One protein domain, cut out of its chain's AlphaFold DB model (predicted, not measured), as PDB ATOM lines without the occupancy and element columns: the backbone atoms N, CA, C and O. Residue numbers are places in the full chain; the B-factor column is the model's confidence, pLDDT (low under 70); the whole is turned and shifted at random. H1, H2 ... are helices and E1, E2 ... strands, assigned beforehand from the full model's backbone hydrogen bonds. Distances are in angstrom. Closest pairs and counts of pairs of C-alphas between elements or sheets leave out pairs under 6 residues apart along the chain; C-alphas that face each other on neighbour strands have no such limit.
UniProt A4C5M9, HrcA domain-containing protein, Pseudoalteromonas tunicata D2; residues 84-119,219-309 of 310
ATOM      1  N   GLN A  84     110.602 172.757 141.713       86.75
ATOM      2  CA  GLN A  84     111.140 172.497 140.376       86.75
ATOM      3  C   GLN A  84     111.148 171.008 140.034       86.75
ATOM      4  O   GLN A  84     110.923 170.688 138.873       86.75
ATOM      5  N   HIS A  85     111.325 170.145 141.036       87.38
ATOM      6  CA  HIS A  85     111.409 168.691 140.887       87.38
ATOM      7  C   HIS A  85     110.155 167.955 141.384       87.38
ATOM      8  O   HIS A  85     110.137 166.730 141.445       87.38
ATOM      9  N   VAL A  86     109.085 168.680 141.744       87.56
ATOM     10  CA  VAL A  86     107.793 168.053 142.091       87.56
ATOM     11  C   VAL A  86     107.204 167.320 140.887       87.56
ATOM     12  O   VAL A  86     106.614 166.259 141.043       87.56
ATOM     13  N   VAL A  87     107.337 167.899 139.693       85.75
ATOM     14  CA  VAL A  87     106.804 167.328 138.452       85.75
ATOM     15  C   VAL A  87     107.685 167.754 137.282       85.75
ATOM     16  O   VAL A  87     107.435 168.753 136.609       85.75
ATOM     17  N   ASP A  88     108.768 167.015 137.065       75.69
ATOM     18  CA  ASP A  88     109.752 167.358 136.035       75.69
ATOM     19  C   ASP A  88     109.178 167.218 134.620       75.69
ATOM     20  O   ASP A  88     109.458 168.040 133.741       75.69
ATOM     21  N   PHE A  89     108.361 166.184 134.398       83.75
ATOM     22  CA  PHE A  89     107.872 165.845 133.070       83.75
ATOM     23  C   PHE A  89     106.518 165.132 133.091       83.75
ATOM     24  O   PHE A  89     106.428 163.910 133.142       83.75
ATOM     25  N   TRP A  90     105.446 165.913 132.988       90.38
ATOM     26  CA  TRP A  90     104.084 165.389 132.938       90.38
ATOM     27  C   TRP A  90     103.543 165.362 131.504       90.38
ATOM     28  O   TRP A  90     103.483 166.393 130.834       90.38
ATOM     29  N   GLN A  91     103.140 164.179 131.029       88.75
ATOM     30  CA  GLN A  91     102.596 163.958 129.680       88.75
ATOM     31  C   GLN A  91     101.228 163.258 129.704       88.75
ATOM     32  O   GLN A  91     101.119 162.089 129.325       88.75
ATOM     33  N   PRO A  92     100.168 163.937 130.165       88.19
ATOM     34  CA  PRO A  92      98.833 163.360 130.175       88.19
ATOM     35  C   PRO A  92      98.271 163.279 128.749       88.19
ATOM     36  O   PRO A  92      98.446 164.194 127.944       88.19
ATOM     37  N   CYS A  93      97.527 162.214 128.439       84.56
ATOM     38  CA  CYS A  93      96.605 162.258 127.304       84.56
ATOM     39  C   CYS A  93      95.408 163.170 127.635       84.56
ATOM     40  O   CYS A  93      95.158 163.473 128.804       84.56
ATOM     41  N   ASN A  94      94.645 163.590 126.620       80.12
ATOM     42  CA  ASN A  94      93.517 164.513 126.810       80.12
ATOM     43  C   ASN A  94      92.500 164.001 127.840       80.12
ATOM     44  O   ASN A  94      92.077 164.763 128.706       80.12
ATOM     45  N   ASP A  95      92.156 162.712 127.790       80.81
ATOM     46  CA  ASP A  95      91.184 162.120 128.714       80.81
ATOM     47  C   ASP A  95      91.691 162.136 130.158       80.81
ATOM     48  O   ASP A  95      90.966 162.545 131.063       80.81
ATOM     49  N   SER A  96      92.954 161.758 130.387       88.62
ATOM     50  CA  SER A  96      93.564 161.813 131.719       88.62
ATOM     51  C   SER A  96      93.696 163.243 132.234       88.62
ATOM     52  O   SER A  96      93.505 163.473 133.426       88.62
ATOM     53  N   LEU A  97      93.977 164.210 131.353       87.81
ATOM     54  CA  LEU A  97      94.030 165.625 131.711       87.81
ATOM     55  C   LEU A  97      92.662 166.109 132.207       87.81
ATOM     56  O   LEU A  97      92.574 166.636 133.312       87.81
ATOM     57  N   ILE A  98      91.599 165.850 131.437       85.31
ATOM     58  CA  ILE A  98      90.212 166.189 131.796       85.31
ATOM     59  C   ILE A  98      89.813 165.516 133.115       85.31
ATOM     60  O   ILE A  98      89.287 166.171 134.019       85.31
ATOM     61  N   GLN A  99      90.075 164.212 133.247       90.06
ATOM     62  CA  GLN A  99      89.769 163.452 134.459       90.06
ATOM     63  C   GLN A  99      90.482 164.034 135.681       90.06
ATOM     64  O   GLN A  99      89.845 164.224 136.718       90.06
ATOM     65  N   PHE A 100      91.766 164.373 135.553       93.81
ATOM     66  CA  PHE A 100      92.534 164.994 136.628       93.81
ATOM     67  C   PHE A 100      91.988 166.381 136.994       93.81
ATOM     68  O   PHE A 100      91.829 166.671 138.180       93.81
ATOM     69  N   THR A 101      91.606 167.204 136.006       92.62
ATOM     70  CA  THR A 101      90.949 168.506 136.231       92.62
ATOM     71  C   THR A 101      89.685 168.360 137.080       92.62
ATOM     72  O   THR A 101      89.510 169.081 138.067       92.62
ATOM     73  N   HIS A 102      88.809 167.411 136.735       92.44
ATOM     74  CA  HIS A 102      87.585 167.160 137.496       92.44
ATOM     75  C   HIS A 102      87.868 166.603 138.892       92.44
ATOM     76  O   HIS A 102      87.303 167.095 139.871       92.44
ATOM     77  N   TYR A 103      88.754 165.612 138.991       95.31
ATOM     78  CA  TYR A 103      89.123 164.976 140.252       95.31
ATOM     79  C   TYR A 103      89.679 165.990 141.258       95.31
ATOM     80  O   TYR A 103      89.171 166.081 142.379       95.31
ATOM     81  N   ILE A 104      90.667 166.799 140.857       95.69
ATOM     82  CA  ILE A 104      91.331 167.725 141.780       95.69
ATOM     83  C   ILE A 104      90.373 168.824 142.243       95.69
ATOM     84  O   ILE A 104      90.321 169.153 143.429       95.69
ATOM     85  N   SER A 105      89.542 169.330 141.325       94.81
ATOM     86  CA  SER A 105      88.534 170.338 141.634       94.81
ATOM     87  C   SER A 105      87.505 169.811 142.636       94.81
ATOM     88  O   SER A 105      87.226 170.463 143.646       94.81
ATOM     89  N   GLN A 106      86.974 168.604 142.415       93.38
ATOM     90  CA  GLN A 106      85.939 168.023 143.273       93.38
ATOM     91  C   GLN A 106      86.458 167.624 144.654       93.38
ATOM     92  O   GLN A 106      85.749 167.859 145.643       93.38
ATOM     93  N   LYS A 107      87.657 167.029 144.711       94.81
ATOM     94  CA  LYS A 107      88.286 166.539 145.943       94.81
ATOM     95  C   LYS A 107      88.657 167.687 146.875       94.81
ATOM     96  O   LYS A 107      88.312 167.635 148.049       94.81
ATOM     97  N   TYR A 108      89.289 168.735 146.346       93.69
ATOM     98  CA  TYR A 108      89.824 169.836 147.155       93.69
ATOM     99  C   TYR A 108      88.959 171.098 147.163       93.69
ATOM    100  O   TYR A 108      89.315 172.071 147.823       93.69
ATOM    101  N   LYS A 109      87.828 171.104 146.444       92.00
ATOM    102  CA  LYS A 109      86.945 172.278 146.300       92.00
ATOM    103  C   LYS A 109      87.700 173.503 145.775       92.00
ATOM    104  O   LYS A 109      87.587 174.608 146.302       92.00
ATOM    105  N   VAL A 110      88.493 173.279 144.731       93.31
ATOM    106  CA  VAL A 110      89.322 174.295 144.066       93.31
ATOM    107  C   VAL A 110      88.876 174.486 142.623       93.31
ATOM    108  O   VAL A 110      88.244 173.603 142.039       93.31
ATOM    109  N   CYS A 111      89.226 175.624 142.030       92.75
ATOM    110  CA  CYS A 111      89.048 175.814 140.598       92.75
ATOM    111  C   CYS A 111      90.294 175.315 139.870       92.75
ATOM    112  O   CYS A 111      91.410 175.708 140.204       92.75
ATOM    113  N   ALA A 112      90.110 174.449 138.885       93.62
ATOM    114  CA  ALA A 112      91.166 173.981 138.007       93.62
ATOM    115  C   ALA A 112      90.925 174.522 136.595       93.62
ATOM    116  O   ALA A 112      89.797 174.518 136.098       93.62
ATOM    117  N   CYS A 113      91.988 175.003 135.963       90.25
ATOM    118  CA  CYS A 113      91.965 175.619 134.650       90.25
ATOM    119  C   CYS A 113      93.149 175.114 133.826       90.25
ATOM    120  O   CYS A 113      94.290 175.168 134.282       90.25
ATOM    121  N   VAL A 114      92.897 174.617 132.618       88.31
ATOM    122  CA  VAL A 114      93.954 174.105 131.738       88.31
ATOM    123  C   VAL A 114      93.616 174.339 130.274       88.31
ATOM    124  O   VAL A 114      92.453 174.236 129.889       88.31
ATOM    125  N   GLY A 115      94.624 174.662 129.465       77.00
ATOM    126  CA  GLY A 115      94.483 174.727 128.012       77.00
ATOM    127  C   GLY A 115      94.369 173.330 127.399       77.00
ATOM    128  O   GLY A 115      94.977 172.386 127.892       77.00
ATOM    129  N   LEU A 116      93.603 173.156 126.325       67.88
ATOM    130  CA  LEU A 116      93.613 171.894 125.579       67.88
ATOM    131  C   LEU A 116      94.718 171.913 124.508       67.88
ATOM    132  O   LEU A 116      94.826 172.891 123.770       67.88
ATOM    133  N   PRO A 117      95.520 170.837 124.368       54.25
ATOM    134  CA  PRO A 117      96.664 170.806 123.449       54.25
ATOM    135  C   PRO A 117      96.292 170.899 121.955       54.25
ATOM    136  O   PRO A 117      97.150 171.206 121.129       54.25
ATOM    137  N   GLN A 118      95.034 170.630 121.579       52.47
ATOM    138  CA  GLN A 118      94.661 170.369 120.182       52.47
ATOM    139  C   GLN A 118      94.440 171.600 119.289       52.47
ATOM    140  O   GLN A 118      94.514 171.434 118.081       52.47
ATOM    141  N   VAL A 119      94.233 172.817 119.807       50.62
ATOM    142  CA  VAL A 119      93.842 173.963 118.942       50.62
ATOM    143  C   VAL A 119      94.883 175.088 118.904       50.62
ATOM    144  O   VAL A 119      94.976 175.829 117.926       50.62
ATOM    145  N   ILE A 219      89.656 174.122 129.574       81.69
ATOM    146  CA  ILE A 219      88.782 173.450 130.523       81.69
ATOM    147  C   ILE A 219      88.852 174.247 131.818       81.69
ATOM    148  O   ILE A 219      89.937 174.441 132.368       81.69
ATOM    149  N   VAL A 220      87.698 174.690 132.307       85.94
ATOM    150  CA  VAL A 220      87.551 175.313 133.623       85.94
ATOM    151  C   VAL A 220      86.562 174.480 134.424       85.94
ATOM    152  O   VAL A 220      85.427 174.281 134.000       85.94
ATOM    153  N   VAL A 221      86.994 173.980 135.578       86.81
ATOM    154  CA  VAL A 221      86.151 173.202 136.495       86.81
ATOM    155  C   VAL A 221      86.258 173.800 137.888       86.81
ATOM    156  O   VAL A 221      87.355 174.091 138.357       86.81
ATOM    157  N   GLY A 222      85.124 173.971 138.566       84.19
ATOM    158  CA  GLY A 222      85.091 174.448 139.951       84.19
ATOM    159  C   GLY A 222      85.215 175.962 140.105       84.19
ATOM    160  O   GLY A 222      85.613 176.439 141.165       84.19
ATOM    161  N   ASP A 223      84.899 176.726 139.061       83.31
ATOM    162  CA  ASP A 223      84.773 178.187 139.113       83.31
ATOM    163  C   ASP A 223      83.776 178.637 140.195       83.31
ATOM    164  O   ASP A 223      84.045 179.593 140.924       83.31
ATOM    165  N   ASN A 224      82.690 177.882 140.390       81.31
ATOM    166  CA  ASN A 224      81.723 178.040 141.480       81.31
ATOM    167  C   ASN A 224      82.362 178.124 142.884       81.31
ATOM    168  O   ASN A 224      81.862 178.865 143.730       81.31
ATOM    169  N   TYR A 225      83.486 177.445 143.140       84.50
ATOM    170  CA  TYR A 225      84.192 177.508 144.429       84.50
ATOM    171  C   TYR A 225      84.911 178.842 144.667       84.50
ATOM    172  O   TYR A 225      85.244 179.181 145.807       84.50
ATOM    173  N   LEU A 226      85.133 179.628 143.613       78.75
ATOM    174  CA  LEU A 226      85.767 180.937 143.708       78.75
ATOM    175  C   LEU A 226      84.756 182.077 143.879       78.75
ATOM    176  O   LEU A 226      85.133 183.120 144.414       78.75
ATOM    177  N   PHE A 227      83.484 181.891 143.502       68.25
ATOM    178  CA  PHE A 227      82.456 182.945 143.547       68.25
ATOM    179  C   PHE A 227      82.308 183.598 144.928       68.25
ATOM    180  O   PHE A 227      82.145 184.812 145.024       68.25
ATOM    181  N   GLU A 228      82.421 182.829 146.015       62.53
ATOM    182  CA  GLU A 228      82.362 183.391 147.371       62.53
ATOM    183  C   GLU A 228      83.553 184.296 147.710       62.53
ATOM    184  O   GLU A 228      83.428 185.177 148.560       62.53
ATOM    185  N   SER A 229      84.702 184.063 147.070       61.31
ATOM    186  CA  SER A 229      85.956 184.792 147.316       61.31
ATOM    187  C   SER A 229      86.083 186.036 146.443       61.31
ATOM    188  O   SER A 229      86.738 186.990 146.840       61.31
ATOM    189  N   LEU A 230      85.431 186.036 145.281       64.62
ATOM    190  CA  LEU A 230      85.505 187.084 144.259       64.62
ATOM    191  C   LEU A 230      84.343 188.088 144.339       64.62
ATOM    192  O   LEU A 230      84.028 188.749 143.349       64.62
ATOM    193  N   LYS A 231      83.665 188.184 145.494       53.38
ATOM    194  CA  LYS A 231      82.503 189.065 145.707       53.38
ATOM    195  C   LYS A 231      82.802 190.492 145.223       53.38
ATOM    196  O   LYS A 231      83.482 191.244 145.913       53.38
ATOM    197  N   GLY A 232      82.265 190.858 144.056       53.91
ATOM    198  CA  GLY A 232      82.370 192.205 143.485       53.91
ATOM    199  C   GLY A 232      82.791 192.287 142.014       53.91
ATOM    200  O   GLY A 232      82.587 193.339 141.417       53.91
ATOM    201  N   SER A 233      83.329 191.226 141.399       50.00
ATOM    202  CA  SER A 233      83.632 191.226 139.954       50.00
ATOM    203  C   SER A 233      82.481 190.625 139.142       50.00
ATOM    204  O   SER A 233      82.064 189.506 139.439       50.00
ATOM    205  N   GLU A 234      82.010 191.318 138.098       53.78
ATOM    206  CA  GLU A 234      80.925 190.841 137.216       53.78
ATOM    207  C   GLU A 234      81.241 189.511 136.508       53.78
ATOM    208  O   GLU A 234      80.315 188.808 136.124       53.78
ATOM    209  N   GLN A 235      82.515 189.122 136.404       57.16
ATOM    210  CA  GLN A 235      82.986 187.780 136.055       57.16
ATOM    211  C   GLN A 235      84.480 187.693 136.400       57.16
ATOM    212  O   GLN A 235      85.236 188.601 136.040       57.16
ATOM    213  N   PRO A 236      84.952 186.641 137.084       62.09
ATOM    214  CA  PRO A 236      86.381 186.487 137.288       62.09
ATOM    215  C   PRO A 236      87.091 186.186 135.970       62.09
ATOM    216  O   PRO A 236      86.631 185.365 135.179       62.09
ATOM    217  N   CYS A 237      88.231 186.842 135.751       70.44
ATOM    218  CA  CYS A 237      89.097 186.629 134.589       70.44
ATOM    219  C   CYS A 237      89.804 185.262 134.687       70.44
ATOM    220  O   CYS A 237      91.003 185.193 134.942       70.44
ATOM    221  N   ILE A 238      89.046 184.174 134.542       75.69
ATOM    222  CA  ILE A 238      89.503 182.774 134.545       75.69
ATOM    223  C   ILE A 238      89.492 182.246 133.101       75.69
ATOM    224  O   ILE A 238      88.943 182.878 132.201       75.69
ATOM    225  N   GLY A 239      90.118 181.093 132.863       76.81
ATOM    226  CA  GLY A 239      90.220 180.493 131.538       76.81
ATOM    227  C   GLY A 239      91.407 181.073 130.789       76.81
ATOM    228  O   GLY A 239      92.467 181.327 131.361       76.81
ATOM    229  N   THR A 240      91.213 181.330 129.504       72.06
ATOM    230  CA  THR A 240      92.258 181.814 128.598       72.06
ATOM    231  C   THR A 240      93.002 183.078 129.074       72.06
ATOM    232  O   THR A 240      94.232 183.069 129.005       72.06
ATOM    233  N   PRO A 241      92.354 184.137 129.611       75.88
ATOM    234  CA  PRO A 241      93.075 185.317 130.112       75.88
ATOM    235  C   PRO A 241      94.052 184.993 131.248       75.88
ATOM    236  O   PRO A 241      95.172 185.503 131.278       75.88
ATOM    237  N   LEU A 242      93.640 184.112 132.164       82.31
ATOM    238  CA  LEU A 242      94.479 183.657 133.263       82.31
ATOM    239  C   LEU A 242      95.635 182.803 132.751       82.31
ATOM    240  O   LEU A 242      96.777 183.038 133.129       82.31
ATOM    241  N   LEU A 243      95.335 181.827 131.889       83.06
ATOM    242  CA  LEU A 243      96.343 180.942 131.311       83.06
ATOM    243  C   LEU A 243      97.401 181.755 130.562       83.06
ATOM    244  O   LEU A 243      98.579 181.587 130.837       83.06
ATOM    245  N   SER A 244      96.990 182.715 129.729       77.25
ATOM    246  CA  SER A 244      97.893 183.640 129.031       77.25
ATOM    247  C   SER A 244      98.829 184.378 129.994       77.25
ATOM    248  O   SER A 244     100.035 184.411 129.779       77.25
ATOM    249  N   PHE A 245      98.295 184.938 131.084       81.19
ATOM    250  CA  PHE A 245      99.110 185.608 132.097       81.19
ATOM    251  C   PHE A 245     100.093 184.652 132.790       81.19
ATOM    252  O   PHE A 245     101.244 185.012 133.048       81.19
ATOM    253  N   VAL A 246      99.641 183.440 133.123       84.88
ATOM    254  CA  VAL A 246     100.468 182.431 133.793       84.88
ATOM    255  C   VAL A 246     101.591 181.948 132.872       84.88
ATOM    256  O   VAL A 246     102.723 181.832 133.337       84.88
ATOM    257  N   GLU A 247     101.307 181.720 131.587       80.00
ATOM    258  CA  GLU A 247     102.299 181.381 130.558       80.00
ATOM    259  C   GLU A 247     103.376 182.463 130.447       80.00
ATOM    260  O   GLU A 247     104.561 182.166 130.596       80.00
ATOM    261  N   ASP A 248     102.976 183.728 130.285       74.62
ATOM    262  CA  ASP A 248     103.913 184.851 130.167       74.62
ATOM    263  C   ASP A 248     104.798 184.984 131.416       74.62
ATOM    264  O   ASP A 248     106.016 185.167 131.330       74.62
ATOM    265  N   LYS A 249     104.201 184.864 132.608       79.75
ATOM    266  CA  LYS A 249     104.904 185.048 133.885       79.75
ATOM    267  C   LYS A 249     105.822 183.882 134.246       79.75
ATOM    268  O   LYS A 249     106.834 184.084 134.923       79.75
ATOM    269  N   LEU A 250     105.454 182.667 133.854       82.25
ATOM    270  CA  LEU A 250     106.191 181.440 134.156       82.25
ATOM    271  C   LEU A 250     106.943 180.895 132.943       82.25
ATOM    272  O   LEU A 250     107.379 179.740 132.966       82.25
ATOM    273  N   ALA A 251     107.147 181.718 131.915       70.75
ATOM    274  CA  ALA A 251     107.943 181.363 130.756       70.75
ATOM    275  C   ALA A 251     109.292 180.766 131.199       70.75
ATOM    276  O   ALA A 251     109.990 181.305 132.062       70.75
ATOM    277  N   PHE A 252     109.640 179.611 130.627       67.56
ATOM    278  CA  PHE A 252     110.863 178.851 130.923       67.56
ATOM    279  C   PHE A 252     110.983 178.274 132.347       67.56
ATOM    280  O   PHE A 252     112.003 177.655 132.667       67.56
ATOM    281  N   LYS A 253     109.969 178.416 133.214       75.62
ATOM    282  CA  LYS A 253     109.952 177.768 134.533       75.62
ATOM    283  C   LYS A 253     109.607 176.287 134.401       75.62
ATOM    284  O   LYS A 253     108.542 175.917 133.902       75.62
ATOM    285  N   ARG A 254     110.515 175.449 134.901       79.75
ATOM    286  CA  ARG A 254     110.344 173.998 135.016       79.75
ATOM    287  C   ARG A 254     109.575 173.642 136.283       79.75
ATOM    288  O   ARG A 254     109.589 174.412 137.245       79.75
ATOM    289  N   GLY A 255     108.935 172.479 136.259       87.50
ATOM    290  CA  GLY A 255     108.237 171.939 137.412       87.50
ATOM    291  C   GLY A 255     107.040 172.756 137.872       87.50
ATOM    292  O   GLY A 255     106.513 173.635 137.172       87.50
ATOM    293  N   LEU A 256     106.621 172.459 139.097       94.12
ATOM    294  CA  LEU A 256     105.541 173.165 139.754       94.12
ATOM    295  C   LEU A 256     105.982 174.596 140.075       94.12
ATOM    296  O   LEU A 256     107.118 174.878 140.450       94.12
ATOM    297  N   SER A 257     105.070 175.539 139.914       94.06
ATOM    298  CA  SER A 257     105.302 176.949 140.196       94.06
ATOM    299  C   SER A 257     104.125 177.529 140.953       94.06
ATOM    300  O   SER A 257     102.982 177.117 140.758       94.06
ATOM    301  N   VAL A 258     104.415 178.501 141.814       95.00
ATOM    302  CA  VAL A 258     103.417 179.162 142.654       95.00
ATOM    303  C   VAL A 258     103.358 180.634 142.281       95.00
ATOM    304  O   VAL A 258     104.387 181.310 142.255       95.00
ATOM    305  N   ILE A 259     102.154 181.147 142.043       93.19
ATOM    306  CA  ILE A 259     101.893 182.583 141.932       93.19
ATOM    307  C   ILE A 259     100.981 182.980 143.085       93.19
ATOM    308  O   ILE A 259      99.903 182.418 143.263       93.19
ATOM    309  N   LEU A 260     101.416 183.953 143.878       92.31
ATOM    310  CA  LEU A 260     100.614 184.495 144.968       92.31
ATOM    311  C   LEU A 260      99.719 185.609 144.425       92.31
ATOM    312  O   LEU A 260     100.129 186.363 143.544       92.31
ATOM    313  N   GLY A 261      98.505 185.699 144.964       85.25
ATOM    314  CA  GLY A 261      97.477 186.650 144.550       85.25
ATOM    315  C   GLY A 261      97.915 188.099 144.431       85.25
ATOM    316  O   GLY A 261      97.548 188.773 143.478       85.25
ATOM    317  N   ASP A 262      98.768 188.545 145.348       83.56
ATOM    318  CA  ASP A 262      99.287 189.915 145.387       83.56
ATOM    319  C   ASP A 262     100.138 190.273 144.158       83.56
ATOM    320  O   ASP A 262     100.319 191.446 143.848       83.56
ATOM    321  N   ASP A 263     100.661 189.268 143.450       82.44
ATOM    322  CA  ASP A 263     101.452 189.463 142.241       82.44
ATOM    323  C   ASP A 263     100.592 189.334 140.954       82.44
ATOM    324  O   ASP A 263     101.156 189.215 139.858       82.44
ATOM    325  N   MET A 264      99.255 189.268 141.062       80.50
ATOM    326  CA  MET A 264      98.328 189.140 139.928       80.50
ATOM    327  C   MET A 264      97.673 190.479 139.553       80.50
ATOM    328  O   MET A 264      97.294 191.241 140.437       80.50
ATOM    329  N   PRO A 265      97.463 190.757 138.253       76.56
ATOM    330  CA  PRO A 265      96.827 191.990 137.783       76.56
ATOM    331  C   PRO A 265      95.290 191.962 137.882       76.56
ATOM    332  O   PRO A 265      94.627 192.858 137.365       76.56
ATOM    333  N   PHE A 266      94.708 190.924 138.490       77.94
ATOM    334  CA  PHE A 266      93.266 190.697 138.533       77.94
ATOM    335  C   PHE A 266      92.692 191.097 139.895       77.94
ATOM    336  O   PHE A 266      93.177 190.650 140.934       77.94
ATOM    337  N   HIS A 267      91.625 191.896 139.896       75.12
ATOM    338  CA  HIS A 267      90.904 192.246 141.121       75.12
ATOM    339  C   HIS A 267      90.254 191.018 141.772       75.12
ATOM    340  O   HIS A 267      89.696 190.167 141.076       75.12
ATOM    341  N   GLY A 268      90.294 190.939 143.105       77.19
ATOM    342  CA  GLY A 268      89.676 189.852 143.875       77.19
ATOM    343  C   GLY A 268      90.567 188.618 144.059       77.19
ATOM    344  O   GLY A 268      90.156 187.643 144.692       77.19
ATOM    345  N   PHE A 269      91.790 188.634 143.522       84.06
ATOM    346  CA  PHE A 269      92.744 187.535 143.651       84.06
ATOM    347  C   PHE A 269      93.663 187.661 144.873       84.06
ATOM    348  O   PHE A 269      94.448 186.754 145.123       84.06
ATOM    349  N   GLU A 270      93.550 188.714 145.686       84.06
ATOM    350  CA  GLU A 270      94.468 189.039 146.791       84.06
ATOM    351  C   GLU A 270      94.572 187.904 147.832       84.06
ATOM    352  O   GLU A 270      95.622 187.668 148.440       84.06
ATOM    353  N   HIS A 271      93.494 187.140 148.015       86.06
ATOM    354  CA  HIS A 271      93.426 186.005 148.944       86.06
ATOM    355  C   HIS A 271      93.648 184.638 148.283       86.06
ATOM    356  O   HIS A 271      93.595 183.602 148.959       86.06
ATOM    357  N   LEU A 272      93.909 184.625 146.978       90.62
ATOM    358  CA  LEU A 272      94.104 183.423 146.183       90.62
ATOM    359  C   LEU A 272      95.594 183.129 145.970       90.62
ATOM    360  O   LEU A 272      96.481 183.964 146.180       90.62
ATOM    361  N   LEU A 273      95.861 181.901 145.555       93.06
ATOM    362  CA  LEU A 273      97.120 181.470 144.974       93.06
ATOM    363  C   LEU A 273      96.844 180.633 143.725       93.06
ATOM    364  O   LEU A 273      95.757 180.075 143.565       93.06
ATOM    365  N   ILE A 274      97.859 180.526 142.874       94.94
ATOM    366  CA  ILE A 274      97.865 179.622 141.730       94.94
ATOM    367  C   ILE A 274      99.013 178.642 141.889       94.94
ATOM    368  O   ILE A 274     100.165 179.058 142.018       94.94
ATOM    369  N   LEU A 275      98.694 177.353 141.838       95.75
ATOM    370  CA  LEU A 275      99.659 176.289 141.585       95.75
ATOM    371  C   LEU A 275      99.616 175.968 140.097       95.75
ATOM    372  O   LEU A 275      98.537 175.761 139.549       95.75
ATOM    373  N   SER A 276     100.767 175.952 139.437       94.44
ATOM    374  CA  SER A 276     100.833 175.770 137.993       94.44
ATOM    375  C   SER A 276     101.925 174.786 137.605       94.44
ATOM    376  O   SER A 276     103.084 175.001 137.966       94.44
ATOM    377  N   ALA A 277     101.578 173.751 136.843       93.56
ATOM    378  CA  ALA A 277     102.500 172.721 136.364       93.56
ATOM    379  C   ALA A 277     102.508 172.671 134.826       93.56
ATOM    380  O   ALA A 277     101.429 172.687 134.228       93.56
ATOM    381  N   PRO A 278     103.684 172.616 134.175       87.19
ATOM    382  CA  PRO A 278     103.773 172.441 132.735       87.19
ATOM    383  C   PRO A 278     103.378 171.014 132.354       87.19
ATOM    384  O   PRO A 278     103.664 170.070 133.092       87.19
ATOM    385  N   TYR A 279     102.768 170.852 131.186       87.88
ATOM    386  CA  TYR A 279     102.515 169.539 130.606       87.88
ATOM    387  C   TYR A 279     102.960 169.490 129.144       87.88
ATOM    388  O   TYR A 279     103.051 170.504 128.441       87.88
ATOM    389  N   PHE A 280     103.281 168.281 128.703       82.06
ATOM    390  CA  PHE A 280     103.908 168.012 127.421       82.06
ATOM    391  C   PHE A 280     103.102 166.967 126.643       82.06
ATOM    392  O   PHE A 280     102.315 166.208 127.202       82.06
ATOM    393  N   SER A 281     103.320 166.915 125.336       79.00
ATOM    394  CA  SER A 281     102.824 165.855 124.464       79.00
ATOM    395  C   SER A 281     103.906 165.530 123.450       79.00
ATOM    396  O   SER A 281     104.436 166.433 122.804       79.00
ATOM    397  N   GLN A 282     104.280 164.253 123.350       77.88
ATOM    398  CA  GLN A 282     105.383 163.786 122.501       77.88
ATOM    399  C   GLN A 282     106.698 164.554 122.752       77.88
ATOM    400  O   GLN A 282     107.459 164.833 121.829       77.88
ATOM    401  N   GLY A 283     106.956 164.936 124.007       71.62
ATOM    402  CA  GLY A 283     108.125 165.735 124.391       71.62
ATOM    403  C   GLY A 283     108.052 167.225 124.031       71.62
ATOM    404  O   GLY A 283     108.991 167.961 124.325       71.62
ATOM    405  N   VAL A 284     106.948 167.693 123.443       70.12
ATOM    406  CA  VAL A 284     106.722 169.102 123.101       70.12
ATOM    407  C   VAL A 284     105.855 169.763 124.164       70.12
ATOM    408  O   VAL A 284     104.804 169.234 124.533       70.12
ATOM    409  N   TYR A 285     106.279 170.932 124.639       74.19
ATOM    410  CA  TYR A 285     105.521 171.750 125.585       74.19
ATOM    411  C   TYR A 285     104.149 172.128 125.019       74.19
ATOM    412  O   TYR A 285     104.067 172.595 123.885       74.19
ATOM    413  N   GLN A 286     103.089 171.930 125.803       77.88
ATOM    414  CA  GLN A 286     101.716 172.237 125.384       77.88
ATOM    415  C   GLN A 286     101.122 173.436 126.126       77.88
ATOM    416  O   GLN A 286     100.309 174.165 125.564       77.88
ATOM    417  N   GLY A 287     101.526 173.636 127.379       81.06
ATOM    418  CA  GLY A 287     101.040 174.709 128.236       81.06
ATOM    419  C   GLY A 287     101.151 174.330 129.706       81.06
ATOM    420  O   GLY A 287     101.868 173.390 130.073       81.06
ATOM    421  N   ARG A 288     100.407 175.041 130.554       88.00
ATOM    422  CA  ARG A 288     100.339 174.776 131.993       88.00
ATOM    423  C   ARG A 288      98.929 174.460 132.471       88.00
ATOM    424  O   ARG A 288      97.951 175.118 132.123       88.00
ATOM    425  N   PHE A 289      98.848 173.479 133.356       92.81
ATOM    426  CA  PHE A 289      97.681 173.232 134.188       92.81
ATOM    427  C   PHE A 289      97.742 174.139 135.408       92.81
ATOM    428  O   PHE A 289      98.786 174.230 136.053       92.81
ATOM    429  N   CYS A 290      96.634 174.786 135.742       94.62
ATOM    430  CA  CYS A 290      96.550 175.750 136.828       94.62
ATOM    431  C   CYS A 290      95.473 175.346 137.834       94.62
ATOM    432  O   CYS A 290      94.339 175.053 137.467       94.62
ATOM    433  N   ILE A 291      95.807 175.398 139.120       96.00
ATOM    434  CA  ILE A 291      94.863 175.292 140.231       96.00
ATOM    435  C   ILE A 291      94.796 176.646 140.905       96.00
ATOM    436  O   ILE A 291      95.815 177.154 141.363       96.00
ATOM    437  N   ILE A 292      93.597 177.195 141.001       93.94
ATOM    438  CA  ILE A 292      93.290 178.443 141.682       93.94
ATOM    439  C   ILE A 292      92.584 178.081 142.985       93.94
ATOM    440  O   ILE A 292      91.511 177.466 142.990       93.94
ATOM    441  N   CYS A 293      93.181 178.461 144.108       93.44
ATOM    442  CA  CYS A 293      92.629 178.162 145.422       93.44
ATOM    443  C   CYS A 293      92.926 179.272 146.430       93.44
ATOM    444  O   CYS A 293      93.750 180.156 146.195       93.44
ATOM    445  N   LYS A 294      92.223 179.255 147.566       92.12
ATOM    446  CA  LYS A 294      92.488 180.185 148.672       92.12
ATOM    447  C   LYS A 294      93.846 179.867 149.297       92.12
ATOM    448  O   LYS A 294      94.216 178.701 149.398       92.12
ATOM    449  N   LYS A 295      94.526 180.879 149.847       91.75
ATOM    450  CA  LYS A 295      95.768 180.710 150.643       91.75
ATOM    451  C   LYS A 295      95.624 179.744 151.834       91.75
ATOM    452  O   LYS A 295      96.619 179.274 152.375       91.75
ATOM    453  N   THR A 296      94.392 179.447 152.231       92.06
ATOM    454  CA  THR A 296      94.027 178.562 153.341       92.06
ATOM    455  C   THR A 296      93.727 177.127 152.909       92.06
ATOM    456  O   THR A 296      93.478 176.297 153.775       92.06
ATOM    457  N   ALA A 297      93.702 176.828 151.605       92.81
ATOM    458  CA  ALA A 297      93.424 175.489 151.089       92.81
ATOM    459  C   ALA A 297      94.492 174.471 151.527       92.81
ATOM    460  O   ALA A 297      95.563 174.854 151.999       92.81
ATOM    461  N   GLU A 298      94.218 173.182 151.327       94.00
ATOM    462  CA  GLU A 298      95.134 172.069 151.623       94.00
ATOM    463  C   GLU A 298      96.316 172.014 150.633       94.00
ATOM    464  O   GLU A 298      96.455 171.092 149.831       94.00
ATOM    465  N   ILE A 299      97.175 173.037 150.656       93.88
ATOM    466  CA  ILE A 299      98.228 173.259 149.655       93.88
ATOM    467  C   ILE A 299      99.244 172.110 149.622       93.88
ATOM    468  O   ILE A 299      99.622 171.683 148.537       93.88
ATOM    469  N   GLU A 300      99.664 171.575 150.775       93.19
ATOM    470  CA  GLU A 300     100.577 170.418 150.814       93.19
ATOM    471  C   GLU A 300      99.973 169.205 150.099       93.19
ATOM    472  O   GLU A 300     100.653 168.542 149.319       93.19
ATOM    473  N   ALA A 301      98.682 168.943 150.318       93.62
ATOM    474  CA  ALA A 301      97.988 167.843 149.664       93.62
ATOM    475  C   ALA A 301      97.880 168.071 148.150       93.62
ATOM    476  O   ALA A 301      98.154 167.152 147.388       93.62
ATOM    477  N   LEU A 302      97.569 169.297 147.715       94.69
ATOM    478  CA  LEU A 302      97.533 169.664 146.293       94.69
ATOM    479  C   LEU A 302      98.893 169.496 145.604       94.69
ATOM    480  O   LEU A 302      98.947 169.011 144.479       94.69
ATOM    481  N   ILE A 303      99.990 169.882 146.264       94.06
ATOM    482  CA  ILE A 303     101.348 169.690 145.732       94.06
ATOM    483  C   ILE A 303     101.649 168.194 145.581       94.06
ATOM    484  O   ILE A 303     102.161 167.781 144.545       94.06
ATOM    485  N   ASN A 304     101.282 167.379 146.574       93.00
ATOM    486  CA  ASN A 304     101.522 165.936 146.549       93.00
ATOM    487  C   ASN A 304     100.770 165.209 145.424       93.00
ATOM    488  O   ASN A 304     101.266 164.196 144.935       93.00
ATOM    489  N   GLU A 305      99.614 165.717 144.981       94.69
ATOM    490  CA  GLU A 305      98.923 165.167 143.805       94.69
ATOM    491  C   GLU A 305      99.773 165.309 142.531       94.69
ATOM    492  O   GLU A 305      99.732 164.421 141.688       94.69
ATOM    493  N   PHE A 306     100.587 166.366 142.397       91.06
ATOM    494  CA  PHE A 306     101.510 166.508 141.262       91.06
ATOM    495  C   PHE A 306     102.728 165.595 141.363       91.06
ATOM    496  O   PHE A 306     103.176 165.086 140.341       91.06
ATOM    497  N   THR A 307     103.224 165.331 142.572       86.44
ATOM    498  CA  THR A 307     104.319 164.371 142.783       86.44
ATOM    499  C   THR A 307     103.948 162.968 142.298       86.44
ATOM    500  O   THR A 307     104.812 162.216 141.866       86.44
ATOM    501  N   ALA A 308     102.662 162.608 142.338       80.75
ATOM    502  CA  ALA A 308     102.171 161.324 141.839       80.75
ATOM    503  C   ALA A 308     102.047 161.251 140.300       80.75
ATOM    504  O   ALA A 308     101.758 160.180 139.771       80.75
ATOM    505  N   LEU A 309     102.219 162.375 139.593       79.94
ATOM    506  CA  LEU A 309     102.098 162.475 138.134       79.94
ATOM    507  C   LEU A 309     103.446 162.435 137.393       79.94
ATOM    508  O   LEU A 309     103.435 162.324 136.163       79.94
TER     509      LEU A 309
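This is residues 84 to 119 and 219 to 309 of the 310 residues of the protein "HrcA domain-containing protein" of Pseudoalteromonas tunicata D2 (UniProt A4C5M9). A twisted antiparallel sheet of five strands makes the middle layer, with H1 and H3 side by side along the strands over one face and H2 crossing the other face. The long hairpin of E4 and E5 runs through the core, and the long loop of residues 222 to 239 lies toward one end. The 127 printed residues include three named helices and five named strands, in the order H1 E1 E2 H2 E3 E4 E5 H3; the sheet's order is E2 E1 E5 E4 E3, and the class is mixed, helices and strands. The whole is compact, with a radius of gyration of the C-alphas of 13.6 A, and only just elongated, with spans of 42 by 28 by 26 A.

H1, residues 94 to 108, is on the sheet at a height of 8.6 A, over E1, residues 111 to 115, and runs along the strands at 8 degrees on the local plane. Their closest C-alphas, of Ser 105 and Cys 111, are 5.6 A apart. Edge strand E2, residues 219 to 221, is antiparallel to E1, with N 112 and O 221 2.8 A apart. H2, residues 240 to 249, is on the opposite face to H1 at a height of 8.7 A; it is over E5, residues 284 to 294, and across the strands at 74 degrees on the local plane. The closest C-alphas of H2 and E5, of Glu 247 and Arg 288, are 7.0 A apart. Edge strand E3, residues 257 to 260, forms a hairpin with E4, residues 272 to 281; N 259 and O 274 are 2.9 A apart. E3, E4 and E5 form a meander, each strand the antiparallel neighbour of the one before; N 291 and O 275 are 2.8 A apart, and between E1 and E5 so are N 113 and O 290. H3, residues 299 to 307, is on the same face as H1, over E4 at a height of 9.9 A. H1 and H3 are close but not clearly touching, at a shallow tilt of 22 degrees, opposite ways; the C-alphas of Tyr 108 and Leu 302 come closest, at 7.8 A. Every O i to N i+4 pair is within hydrogen-bond range in H1 and H2, and 4 of 5 in H3.

H1 measures 21.4 A from C-alpha 94 at (93.517, 164.513, 126.810) to its last. E4 measures 29.3 A and E5 31.3 A, the latter ending at C-alpha 294, (92.488, 180.185, 148.672). H3 ends at C-alpha 307, (104.319, 164.371, 142.783).

The C-alphas farthest apart, of Gly 232 and Gln 282, are 42.2 A apart. Residues 120 to 218 are not printed; C-alphas 119 and 219 are 12.6 A apart across the cut. The links E2 to H2 and E3 to E4 are long. Residues 116 to 119, 227 to 236 and 252 have pLDDT under 70.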